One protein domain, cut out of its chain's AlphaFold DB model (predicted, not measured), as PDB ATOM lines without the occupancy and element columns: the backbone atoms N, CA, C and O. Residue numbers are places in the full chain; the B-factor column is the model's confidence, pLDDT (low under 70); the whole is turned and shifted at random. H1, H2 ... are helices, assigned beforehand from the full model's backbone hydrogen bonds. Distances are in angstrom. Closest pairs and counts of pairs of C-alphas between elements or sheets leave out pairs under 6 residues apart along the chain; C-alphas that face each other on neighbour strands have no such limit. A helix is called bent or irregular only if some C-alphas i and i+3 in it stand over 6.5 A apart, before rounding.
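AT A GLANCE: This is residues 10 to 77 of the 480 residues of the protein "Prolyl 4-hydroxylase" of Paraglaciecola arctica BSs20135 (UniProt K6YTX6). Three short helices, H1, H2 and H3, form a small compact head, their centres at the corners of a triangle, and one longer helix, H4, sticks out from this head as an arm, with residues 63 to 77 standing free. H1 and H2 make a helical hairpin, H3 packs on both, and the long link of residues 47 to 59 loops past H2 on the side away from H1 before H4 sets off. The printed part has 68 residues with four named helices, in the order H1, H2, H3, H4, and no named strand; the class is all helix, with 47 residues in the helices. The whole is loose, with a radius of gyration of the C-alphas of 14.2 A, and elongated, spanning 48 by 25 by 20 A, the arm making the length.

IN THESE COORDINATES: The printed part begins with H1, residues 10 to 20, whose C-alpha 10 is at (247.216, 245.581, 153.809); it measures 15.4 A from first to last C-alpha. After a tight link of 4 residues comes H2, residues 25 to 34, 14.2 A long, with C-alpha 25 at (258.978, 236.692, 163.950). A second tight link, also of 4 residues, leads to H3, residues 39 to 46, which is 10.6 A long. Residues 47 to 59 hold no named element. H4, residues 60 to 77, is the longest helix, with 18 residues and 26.4 A from first to last C-alpha. It ends the printed part at C-alpha 77, at (271.709, 266.991, 180.128). H4 is neither bent nor irregular, but only just: C-alphas 74 and 77 are 6.4 A apart.

HOW THE PARTS SIT: H1 and H2 only just touch, with 3 pairs of C-alphas within 8 A; their closest C-alphas are those of Val 19 and Lys 25, 6.8 A apart. They run opposite ways at a shallow tilt of 21 degrees and form a helical hairpin. H2 and H3 also only just touch, with 3 such pairs, the closest being the C-alphas of Leu 33 and Tyr 39 at 7.0 A. These two run opposite ways at a steep tilt of 47 degrees. H1 and H3 only just touch too, with 3 pairs, and their closest C-alphas are those of Ile 15 and Met 46, 7.1 A apart. They run the same way at a steep tilt of 64 degrees. One of the three touching pairs is at a shallow tilt, and the packing of the helices is mostly crossed, only just. H4 touches no helix. It is close to H2 but not clearly touching, with one pair of C-alphas within 8 A, those of Gly 27 and Pro 60 at 5.8 A, and its line is about perpendicular to that of H2, at 90 degrees. H4 is apart from H1 and from H3. In H1, H2 and H3 every pair of O i to N i+4 is within hydrogen-bond range; in H4 13 of 14 are.

THE WHOLE: The two C-alphas farthest apart are those of Gln 44 and Asn 77, at 47.7 A, and the first and last printed C-alphas are 41.8 A apart. Without residues 63 to 77, the body has 53 residues and spans 26 by 20 by 19 A, with a radius of gyration of 10.1 A, 1.01 times that of a compact globule of as many residues. The printed part has no cut. The link from H3 to H4, 13 residues, is long. The mean pLDDT of the printed part is 77.3; residues 64 to 77 are under 70, and the mean over H4 is 53.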
ATOM      1  N   SER A  10     246.123 244.715 153.363       79.50
ATOM      2  CA  SER A  10     247.216 245.581 153.809       79.50
ATOM      3  C   SER A  10     248.058 244.902 154.889       79.50
ATOM      4  O   SER A  10     249.286 244.860 154.784       79.50
ATOM      5  N   TRP A  11     247.412 244.261 155.866       87.75
ATOM      6  CA  TRP A  11     248.099 243.516 156.916       87.75
ATOM      7  C   TRP A  11     248.721 242.226 156.400       87.75
ATOM      8  O   TRP A  11     249.846 241.900 156.778       87.75
ATOM      9  N   GLN A  12     248.054 241.514 155.490       87.88
ATOM     10  CA  GLN A  12     248.646 240.341 154.840       87.88
ATOM     11  C   GLN A  12     249.917 240.713 154.063       87.88
ATOM     12  O   GLN A  12     250.920 239.997 154.119       87.88
ATOM     13  N   GLN A  13     249.905 241.850 153.361       81.12
ATOM     14  CA  GLN A  13     251.074 242.347 152.642       81.12
ATOM     15  C   GLN A  13     252.192 242.789 153.591       81.12
ATOM     16  O   GLN A  13     253.358 242.471 153.345       81.12
ATOM     17  N   TRP A  14     251.853 243.470 154.685       87.44
ATOM     18  CA  TRP A  14     252.818 243.899 155.694       87.44
ATOM     19  C   TRP A  14     253.498 242.707 156.380       87.44
ATOM     20  O   TRP A  14     254.725 242.686 156.483       87.44
ATOM     21  N   ILE A  15     252.732 241.682 156.774       86.56
ATOM     22  CA  ILE A  15     253.268 240.455 157.381       86.56
ATOM     23  C   ILE A  15     254.252 239.778 156.426       86.56
ATOM     24  O   ILE A  15     255.385 239.509 156.820       86.56
ATOM     25  N   ARG A  16     253.851 239.553 155.166       86.50
ATOM     26  CA  ARG A  16     254.715 238.926 154.150       86.50
ATOM     27  C   ARG A  16     256.009 239.705 153.958       86.50
ATOM     28  O   ARG A  16     257.085 239.144 154.105       86.50
ATOM     29  N   THR A  17     255.901 241.015 153.748       81.19
ATOM     30  CA  THR A  17     257.063 241.883 153.506       81.19
ATOM     31  C   THR A  17     258.078 241.821 154.650       81.19
ATOM     32  O   THR A  17     259.276 241.728 154.401       81.19
ATOM     33  N   ASN A  18     257.624 241.842 155.908       78.88
ATOM     34  CA  ASN A  18     258.528 241.827 157.060       78.88
ATOM     35  C   ASN A  18     259.119 240.436 157.329       78.88
ATOM     36  O   ASN A  18     260.297 240.328 157.669       78.88
ATOM     37  N   VAL A  19     258.333 239.372 157.141       85.06
ATOM     38  CA  VAL A  19     258.825 237.993 157.265       85.06
ATOM     39  C   VAL A  19     259.860 237.679 156.178       85.06
ATOM     40  O   VAL A  19     260.910 237.122 156.496       85.06
ATOM     41  N   ASP A  20     259.610 238.084 154.931       83.88
ATOM     42  CA  ASP A  20     260.528 237.885 153.800       83.88
ATOM     43  C   ASP A  20     261.810 238.716 153.954       83.88
ATOM     44  O   ASP A  20     262.894 238.277 153.572       83.88
ATOM     45  N   ALA A  21     261.713 239.888 154.589       71.44
ATOM     46  CA  ALA A  21     262.858 240.719 154.959       71.44
ATOM     47  C   ALA A  21     263.659 240.178 156.165       71.44
ATOM     48  O   ALA A  21     264.568 240.858 156.647       71.44
ATOM     49  N   GLY A  22     263.328 238.984 156.673       80.12
ATOM     50  CA  GLY A  22     264.058 238.316 157.754       80.12
ATOM     51  C   GLY A  22     263.904 238.974 159.127       80.12
ATOM     52  O   GLY A  22     264.753 238.766 159.994       80.12
ATOM     53  N   GLN A  23     262.861 239.784 159.331       80.62
ATOM     54  CA  GLN A  23     262.594 240.426 160.619       80.62
ATOM     55  C   GLN A  23     262.193 239.395 161.686       80.62
ATOM     56  O   GLN A  23     261.673 238.319 161.377       80.62
ATOM     57  N   ASP A  24     262.428 239.737 162.955       84.94
ATOM     58  CA  ASP A  24     262.136 238.854 164.084       84.94
ATOM     59  C   ASP A  24     260.644 238.494 164.156       84.94
ATOM     60  O   ASP A  24     259.775 239.353 164.336       84.94
ATOM     61  N   LYS A  25     260.349 237.199 164.024       87.56
ATOM     62  CA  LYS A  25     258.978 236.692 163.950       87.56
ATOM     63  C   LYS A  25     258.254 236.802 165.288       87.56
ATOM     64  O   LYS A  25     257.053 237.061 165.274       87.56
ATOM     65  N   ASP A  26     258.963 236.677 166.410       88.31
ATOM     66  CA  ASP A  26     258.399 236.859 167.754       88.31
ATOM     67  C   ASP A  26     257.968 238.323 167.972       88.31
ATOM     68  O   ASP A  26     256.854 238.594 168.437       88.31
ATOM     69  N   GLY A  27     258.792 239.280 167.532       84.00
ATOM     70  CA  GLY A  27     258.460 240.705 167.508       84.00
ATOM     71  C   GLY A  27     257.264 241.050 166.612       84.00
ATOM     72  O   GLY A  27     256.369 241.781 167.046       84.00
ATOM     73  N   ILE A  28     257.195 240.498 165.392       87.06
ATOM     74  CA  ILE A  28     256.036 240.670 164.490       87.06
ATOM     75  C   ILE A  28     254.767 240.101 165.132       87.06
ATOM     76  O   ILE A  28     253.725 240.760 165.133       87.06
ATOM     77  N   PHE A  29     254.852 238.908 165.724       91.38
ATOM     78  CA  PHE A  29     253.723 238.270 166.398       91.38
ATOM     79  C   PHE A  29     253.196 239.150 167.539       91.38
ATOM     80  O   PHE A  29     251.985 239.326 167.697       91.38
ATOM     81  N   LYS A  30     254.099 239.781 168.302       89.94
ATOM     82  CA  LYS A  30     253.725 240.710 169.374       89.94
ATOM     83  C   LYS A  30     253.057 241.986 168.870       89.94
ATOM     84  O   LYS A  30     252.138 242.473 169.525       89.94
ATOM     85  N   ILE A  31     253.489 242.518 167.728       86.44
ATOM     86  CA  ILE A  31     252.859 243.688 167.099       86.44
ATOM     87  C   ILE A  31     251.402 243.378 166.742       86.44
ATOM     88  O   ILE A  31     250.513 244.150 167.087       86.44
ATOM     89  N   LEU A  32     251.131 242.221 166.137       89.38
ATOM     90  CA  LEU A  32     249.768 241.839 165.748       89.38
ATOM     91  C   LEU A  32     248.853 241.606 166.958       89.38
ATOM     92  O   LEU A  32     247.679 241.979 166.928       89.38
ATOM     93  N   LEU A  33     249.392 241.047 168.047       88.69
ATOM     94  CA  LEU A  33     248.667 240.943 169.317       88.69
ATOM     95  C   LEU A  33     248.330 242.323 169.904       88.69
ATOM     96  O   LEU A  33     247.217 242.523 170.388       88.69
ATOM     97  N   ASP A  34     249.269 243.273 169.851       86.88
ATOM     98  CA  ASP A  34     249.053 244.652 170.316       86.88
ATOM     99  C   ASP A  34     247.993 245.388 169.468       86.88
ATOM    100  O   ASP A  34     247.231 246.187 170.010       86.88
ATOM    101  N   GLU A  35     247.884 245.067 168.175       86.12
ATOM    102  CA  GLU A  35     246.870 245.589 167.235       86.12
ATOM    103  C   GLU A  35     245.487 244.911 167.353       86.12
ATOM    104  O   GLU A  35     244.542 245.224 166.607       86.12
ATOM    105  N   GLY A  36     245.350 243.989 168.312       86.94
ATOM    106  CA  GLY A  36     244.090 243.359 168.697       86.94
ATOM    107  C   GLY A  36     243.694 242.131 167.873       86.94
ATOM    108  O   GLY A  36     242.513 241.767 167.880       86.94
ATOM    109  N   TYR A  37     244.634 241.503 167.159       89.50
ATOM    110  CA  TYR A  37     244.384 240.245 166.449       89.50
ATOM    111  C   TYR A  37     244.396 239.038 167.390       89.50
ATOM    112  O   TYR A  37     245.144 238.982 168.366       89.50
ATOM    113  N   ASP A  38     243.543 238.061 167.086       92.56
ATOM    114  CA  ASP A  38     243.470 236.799 167.817       92.56
ATOM    115  C   ASP A  38     244.719 235.930 167.587       92.56
ATOM    116  O   ASP A  38     245.249 235.843 166.478       92.56
ATOM    117  N   TYR A  39     245.163 235.236 168.636       91.19
ATOM    118  CA  TYR A  39     246.366 234.402 168.607       91.19
ATOM    119  C   TYR A  39     246.313 233.305 167.533       91.19
ATOM    120  O   TYR A  39     247.297 233.094 166.819       91.19
ATOM    121  N   GLN A  40     245.181 232.604 167.396       90.50
ATOM    122  CA  GLN A  40     245.054 231.515 166.422       90.50
ATOM    123  C   GLN A  40     245.016 232.060 164.995       90.50
ATOM    124  O   GLN A  40     245.614 231.462 164.100       90.50
ATOM    125  N   ALA A  41     244.387 233.220 164.796       90.12
ATOM    126  CA  ALA A  41     244.391 233.902 163.507       90.12
ATOM    127  C   ALA A  41     245.816 234.304 163.088       90.12
ATOM    128  O   ALA A  41     246.221 234.031 161.957       90.12
ATOM    129  N   ILE A  42     246.608 234.887 163.996       92.31
ATOM    130  CA  ILE A  42     248.006 235.262 163.722       92.31
ATOM    131  C   ILE A  42     248.846 234.025 163.385       92.31
ATOM    132  O   ILE A  42     249.567 234.022 162.386       92.31
ATOM    133  N   LYS A  43     248.719 232.955 164.180       92.19
ATOM    134  CA  LYS A  43     249.446 231.695 163.971       92.19
ATOM    135  C   LYS A  43     249.175 231.098 162.590       92.19
ATOM    136  O   LYS A  43     250.112 230.673 161.915       92.19
ATOM    137  N   GLN A  44     247.915 231.100 162.158       90.88
ATOM    138  CA  GLN A  44     247.528 230.632 160.825       90.88
ATOM    139  C   GLN A  44     248.070 231.545 159.720       90.88
ATOM    140  O   GLN A  44     248.644 231.052 158.753       90.88
ATOM    141  N   GLN A  45     247.941 232.865 159.877       90.25
ATOM    142  CA  GLN A  45     248.348 233.833 158.855       90.25
ATOM    143  C   GLN A  45     249.869 233.893 158.653       90.25
ATOM    144  O   GLN A  45     250.335 234.067 157.529       90.25
ATOM    145  N   MET A  46     250.647 233.766 159.730       90.19
ATOM    146  CA  MET A  46     252.114 233.787 159.683       90.19
ATOM    147  C   MET A  46     252.732 232.402 159.456       90.19
ATOM    148  O   MET A  46     253.935 232.317 159.206       90.19
ATOM    149  N   ASN A  47     251.940 231.330 159.585       91.12
ATOM    150  CA  ASN A  47     252.418 229.948 159.681       91.12
ATOM    151  C   ASN A  47     253.597 229.810 160.667       91.12
ATOM    152  O   ASN A  47     254.642 229.233 160.363       91.12
ATOM    153  N   TYR A  48     253.454 230.435 161.834       90.56
ATOM    154  CA  TYR A  48     254.507 230.555 162.836       90.56
ATOM    155  C   TYR A  48     253.902 230.552 164.236       90.56
ATOM    156  O   TYR A  48     252.839 231.129 164.457       90.56
ATOM    157  N   GLU A  49     254.588 229.913 165.179       90.31
ATOM    158  CA  GLU A  49     254.235 229.916 166.594       90.31
ATOM    159  C   GLU A  49     255.416 230.466 167.398       90.31
ATOM    160  O   GLU A  49     256.547 230.034 167.147       90.31
ATOM    161  N   PRO A  50     255.179 231.408 168.330       88.81
ATOM    162  CA  PRO A  50     256.254 232.028 169.076       88.81
ATOM    163  C   PRO A  50     257.109 231.036 169.853       88.81
ATOM    164  O   PRO A  50     256.602 230.076 170.439       88.81
ATOM    165  N   SER A  51     258.413 231.296 169.894       77.88
ATOM    166  CA  SER A  51     259.375 230.411 170.564       77.88
ATOM    167  C   SER A  51     259.360 230.535 172.094       77.88
ATOM    168  O   SER A  51     259.884 229.676 172.807       77.88
ATOM    169  N   ILE A  52     258.717 231.590 172.601       81.44
ATOM    170  CA  ILE A  52     258.578 231.916 174.021       81.44
ATOM    171  C   ILE A  52     257.117 232.247 174.375       81.44
ATOM    172  O   ILE A  52     256.342 232.645 173.503       81.44
ATOM    173  N   PRO A  53     256.713 232.120 175.655       86.88
ATOM    174  CA  PRO A  53     255.372 232.490 176.098       86.88
ATOM    175  C   PRO A  53     254.983 233.919 175.701       86.88
ATOM    176  O   PRO A  53     255.769 234.849 175.866       86.88
ATOM    177  N   VAL A  54     253.728 234.112 175.282       84.12
ATOM    178  CA  VAL A  54     253.196 235.398 174.787       84.12
ATOM    179  C   VAL A  54     253.424 236.571 175.749       84.12
ATOM    180  O   VAL A  54     253.666 237.694 175.315       84.12
ATOM    181  N   VAL A  55     253.380 236.313 177.057       76.56
ATOM    182  CA  VAL A  55     253.609 237.325 178.106       76.56
ATOM    183  C   VAL A  55     255.035 237.890 178.068       76.56
ATOM    184  O   VAL A  55     255.258 239.018 178.495       76.56
ATOM    185  N   LEU A  56     255.992 237.122 177.546       78.75
ATOM    186  CA  LEU A  56     257.399 237.504 177.435       78.75
ATOM    187  C   LEU A  56     257.748 238.115 176.076       78.75
ATOM    188  O   LEU A  56     258.844 238.649 175.917       78.75
ATOM    189  N   LEU A  57     256.831 238.060 175.108       83.44
ATOM    190  CA  LEU A  57     257.039 238.677 173.807       83.44
ATOM    191  C   LEU A  57     257.093 240.196 173.940       83.44
ATOM    192  O   LEU A  57     256.252 240.822 174.593       83.44
ATOM    193  N   GLN A  58     258.063 240.799 173.264       80.81
ATOM    194  CA  GLN A  58     258.284 242.235 173.313       80.81
ATOM    195  C   GLN A  58     258.048 242.868 171.944       80.81
ATOM    196  O   GLN A  58     258.439 242.330 170.915       80.81
ATOM    197  N   ASN A  59     257.394 244.031 171.938       82.81
ATOM    198  CA  ASN A  59     257.155 244.783 170.715       82.81
ATOM    199  C   ASN A  59     258.421 245.600 170.371       82.81
ATOM    200  O   ASN A  59     258.787 246.486 171.154       82.81
ATOM    201  N   PRO A  60     259.082 245.346 169.228       75.62
ATOM    202  CA  PRO A  60     260.346 245.992 168.876       75.62
ATOM    203  C   PRO A  60     260.226 247.515 168.723       75.62
ATOM    204  O   PRO A  60     261.176 248.224 169.053       75.62
ATOM    205  N   PHE A  61     259.059 248.041 168.332       70.75
ATOM    206  CA  PHE A  61     258.830 249.488 168.256       70.75
ATOM    207  C   PHE A  61     258.787 250.137 169.642       70.75
ATOM    208  O   PHE A  61     259.421 251.167 169.859       70.75
ATOM    209  N   LYS A  62     258.141 249.487 170.618       77.06
ATOM    210  CA  LYS A  62     258.101 249.975 172.007       77.06
ATOM    211  C   LYS A  62     259.476 249.901 172.678       77.06
ATOM    212  O   LYS A  62     259.836 250.805 173.430       77.06
ATOM    213  N   ILE A  63     260.277 248.869 172.386       71.56
ATOM    214  CA  ILE A  63     261.666 248.781 172.875       71.56
ATOM    215  C   ILE A  63     262.527 249.890 172.259       71.56
ATOM    216  O   ILE A  63     263.311 250.520 172.970       71.56
ATOM    217  N   ALA A  64     262.408 250.130 170.950       66.56
ATOM    218  CA  ALA A  64     263.156 251.177 170.263       66.56
ATOM    219  C   ALA A  64     262.795 252.572 170.804       66.56
ATOM    220  O   ALA A  64     263.696 253.369 171.066       66.56
ATOM    221  N   GLU A  65     261.514 252.842 171.072       63.97
ATOM    222  CA  GLU A  65     261.062 254.067 171.748       63.97
ATOM    223  C   GLU A  65     261.658 254.208 173.155       63.97
ATOM    224  O   GLU A  65     262.169 255.271 173.507       63.97
ATOM    225  N   GLN A  66     261.658 253.137 173.956       59.50
ATOM    226  CA  GLN A  66     262.224 253.151 175.310       59.50
ATOM    227  C   GLN A  66     263.748 253.338 175.315       59.50
ATOM    228  O   GLN A  66     264.258 254.124 176.115       59.50
ATOM    229  N   LYS A  67     264.478 252.693 174.396       55.91
ATOM    230  CA  LYS A  67     265.930 252.885 174.224       55.91
ATOM    231  C   LYS A  67     266.266 254.285 173.714       55.91
ATOM    232  O   LYS A  67     267.191 254.904 174.232       55.91
ATOM    233  N   THR A  68     265.476 254.825 172.783       52.19
ATOM    234  CA  THR A  68     265.605 256.216 172.308       52.19
ATOM    235  C   THR A  68     265.338 257.207 173.443       52.19
ATOM    236  O   THR A  68     266.044 258.203 173.576       52.19
ATOM    237  N   ARG A  69     264.364 256.916 174.316       51.16
ATOM    238  CA  ARG A  69     264.061 257.715 175.511       51.16
ATOM    239  C   ARG A  69     265.194 257.661 176.543       51.16
ATOM    240  O   ARG A  69     265.567 258.704 177.063       51.16
ATOM    241  N   GLN A  70     265.784 256.492 176.801       43.47
ATOM    242  CA  GLN A  70     266.923 256.348 177.720       43.47
ATOM    243  C   GLN A  70     268.217 256.987 177.181       43.47
ATOM    244  O   GLN A  70     268.924 257.647 177.940       43.47
ATOM    245  N   GLN A  71     268.503 256.871 175.879       44.59
ATOM    246  CA  GLN A  71     269.656 257.529 175.245       44.59
ATOM    247  C   GLN A  71     269.495 259.057 175.157       44.59
ATOM    248  O   GLN A  71     270.480 259.787 175.296       44.59
ATOM    249  N   ARG A  72     268.260 259.559 175.001       42.84
ATOM    250  CA  ARG A  72     267.941 260.993 175.112       42.84
ATOM    251  C   ARG A  72     268.215 261.535 176.515       42.84
ATOM    252  O   ARG A  72     268.884 262.550 176.628       42.84
ATOM    253  N   ILE A  73     267.825 260.819 177.572       43.44
ATOM    254  CA  ILE A  73     268.039 261.262 178.964       43.44
ATOM    255  C   ILE A  73     269.535 261.438 179.301       43.44
ATOM    256  O   ILE A  73     269.891 262.363 180.025       43.44
ATOM    257  N   GLN A  74     270.427 260.601 178.759       34.50
ATOM    258  CA  GLN A  74     271.872 260.707 179.028       34.50
ATOM    259  C   GLN A  74     272.605 261.764 178.186       34.50
ATOM    260  O   GLN A  74     273.616 262.290 178.641       34.50
ATOM    261  N   SER A  75     272.120 262.085 176.983       32.53
ATOM    262  CA  SER A  75     272.772 263.044 176.072       32.53
ATOM    263  C   SER A  75     272.172 264.458 176.113       32.53
ATOM    264  O   SER A  75     272.855 265.411 175.748       32.53
ATOM    265  N   GLN A  76     270.940 264.626 176.613       38.41
ATOM    266  CA  GLN A  76     270.254 265.927 176.709       38.41
ATOM    267  C   GLN A  76     270.715 266.807 177.884       38.41
ATOM    268  O   GLN A  76     270.548 268.023 177.834       38.41
ATOM    269  N   ASN A  77     271.347 266.239 178.917       35.03
ATOM    270  CA  ASN A  77     271.709 266.991 180.128       35.03
ATOM    271  C   ASN A  77     272.822 268.043 179.941       35.03
ATOM    272  O   ASN A  77     273.014 268.860 180.835       35.03
TER     273      ASN A  77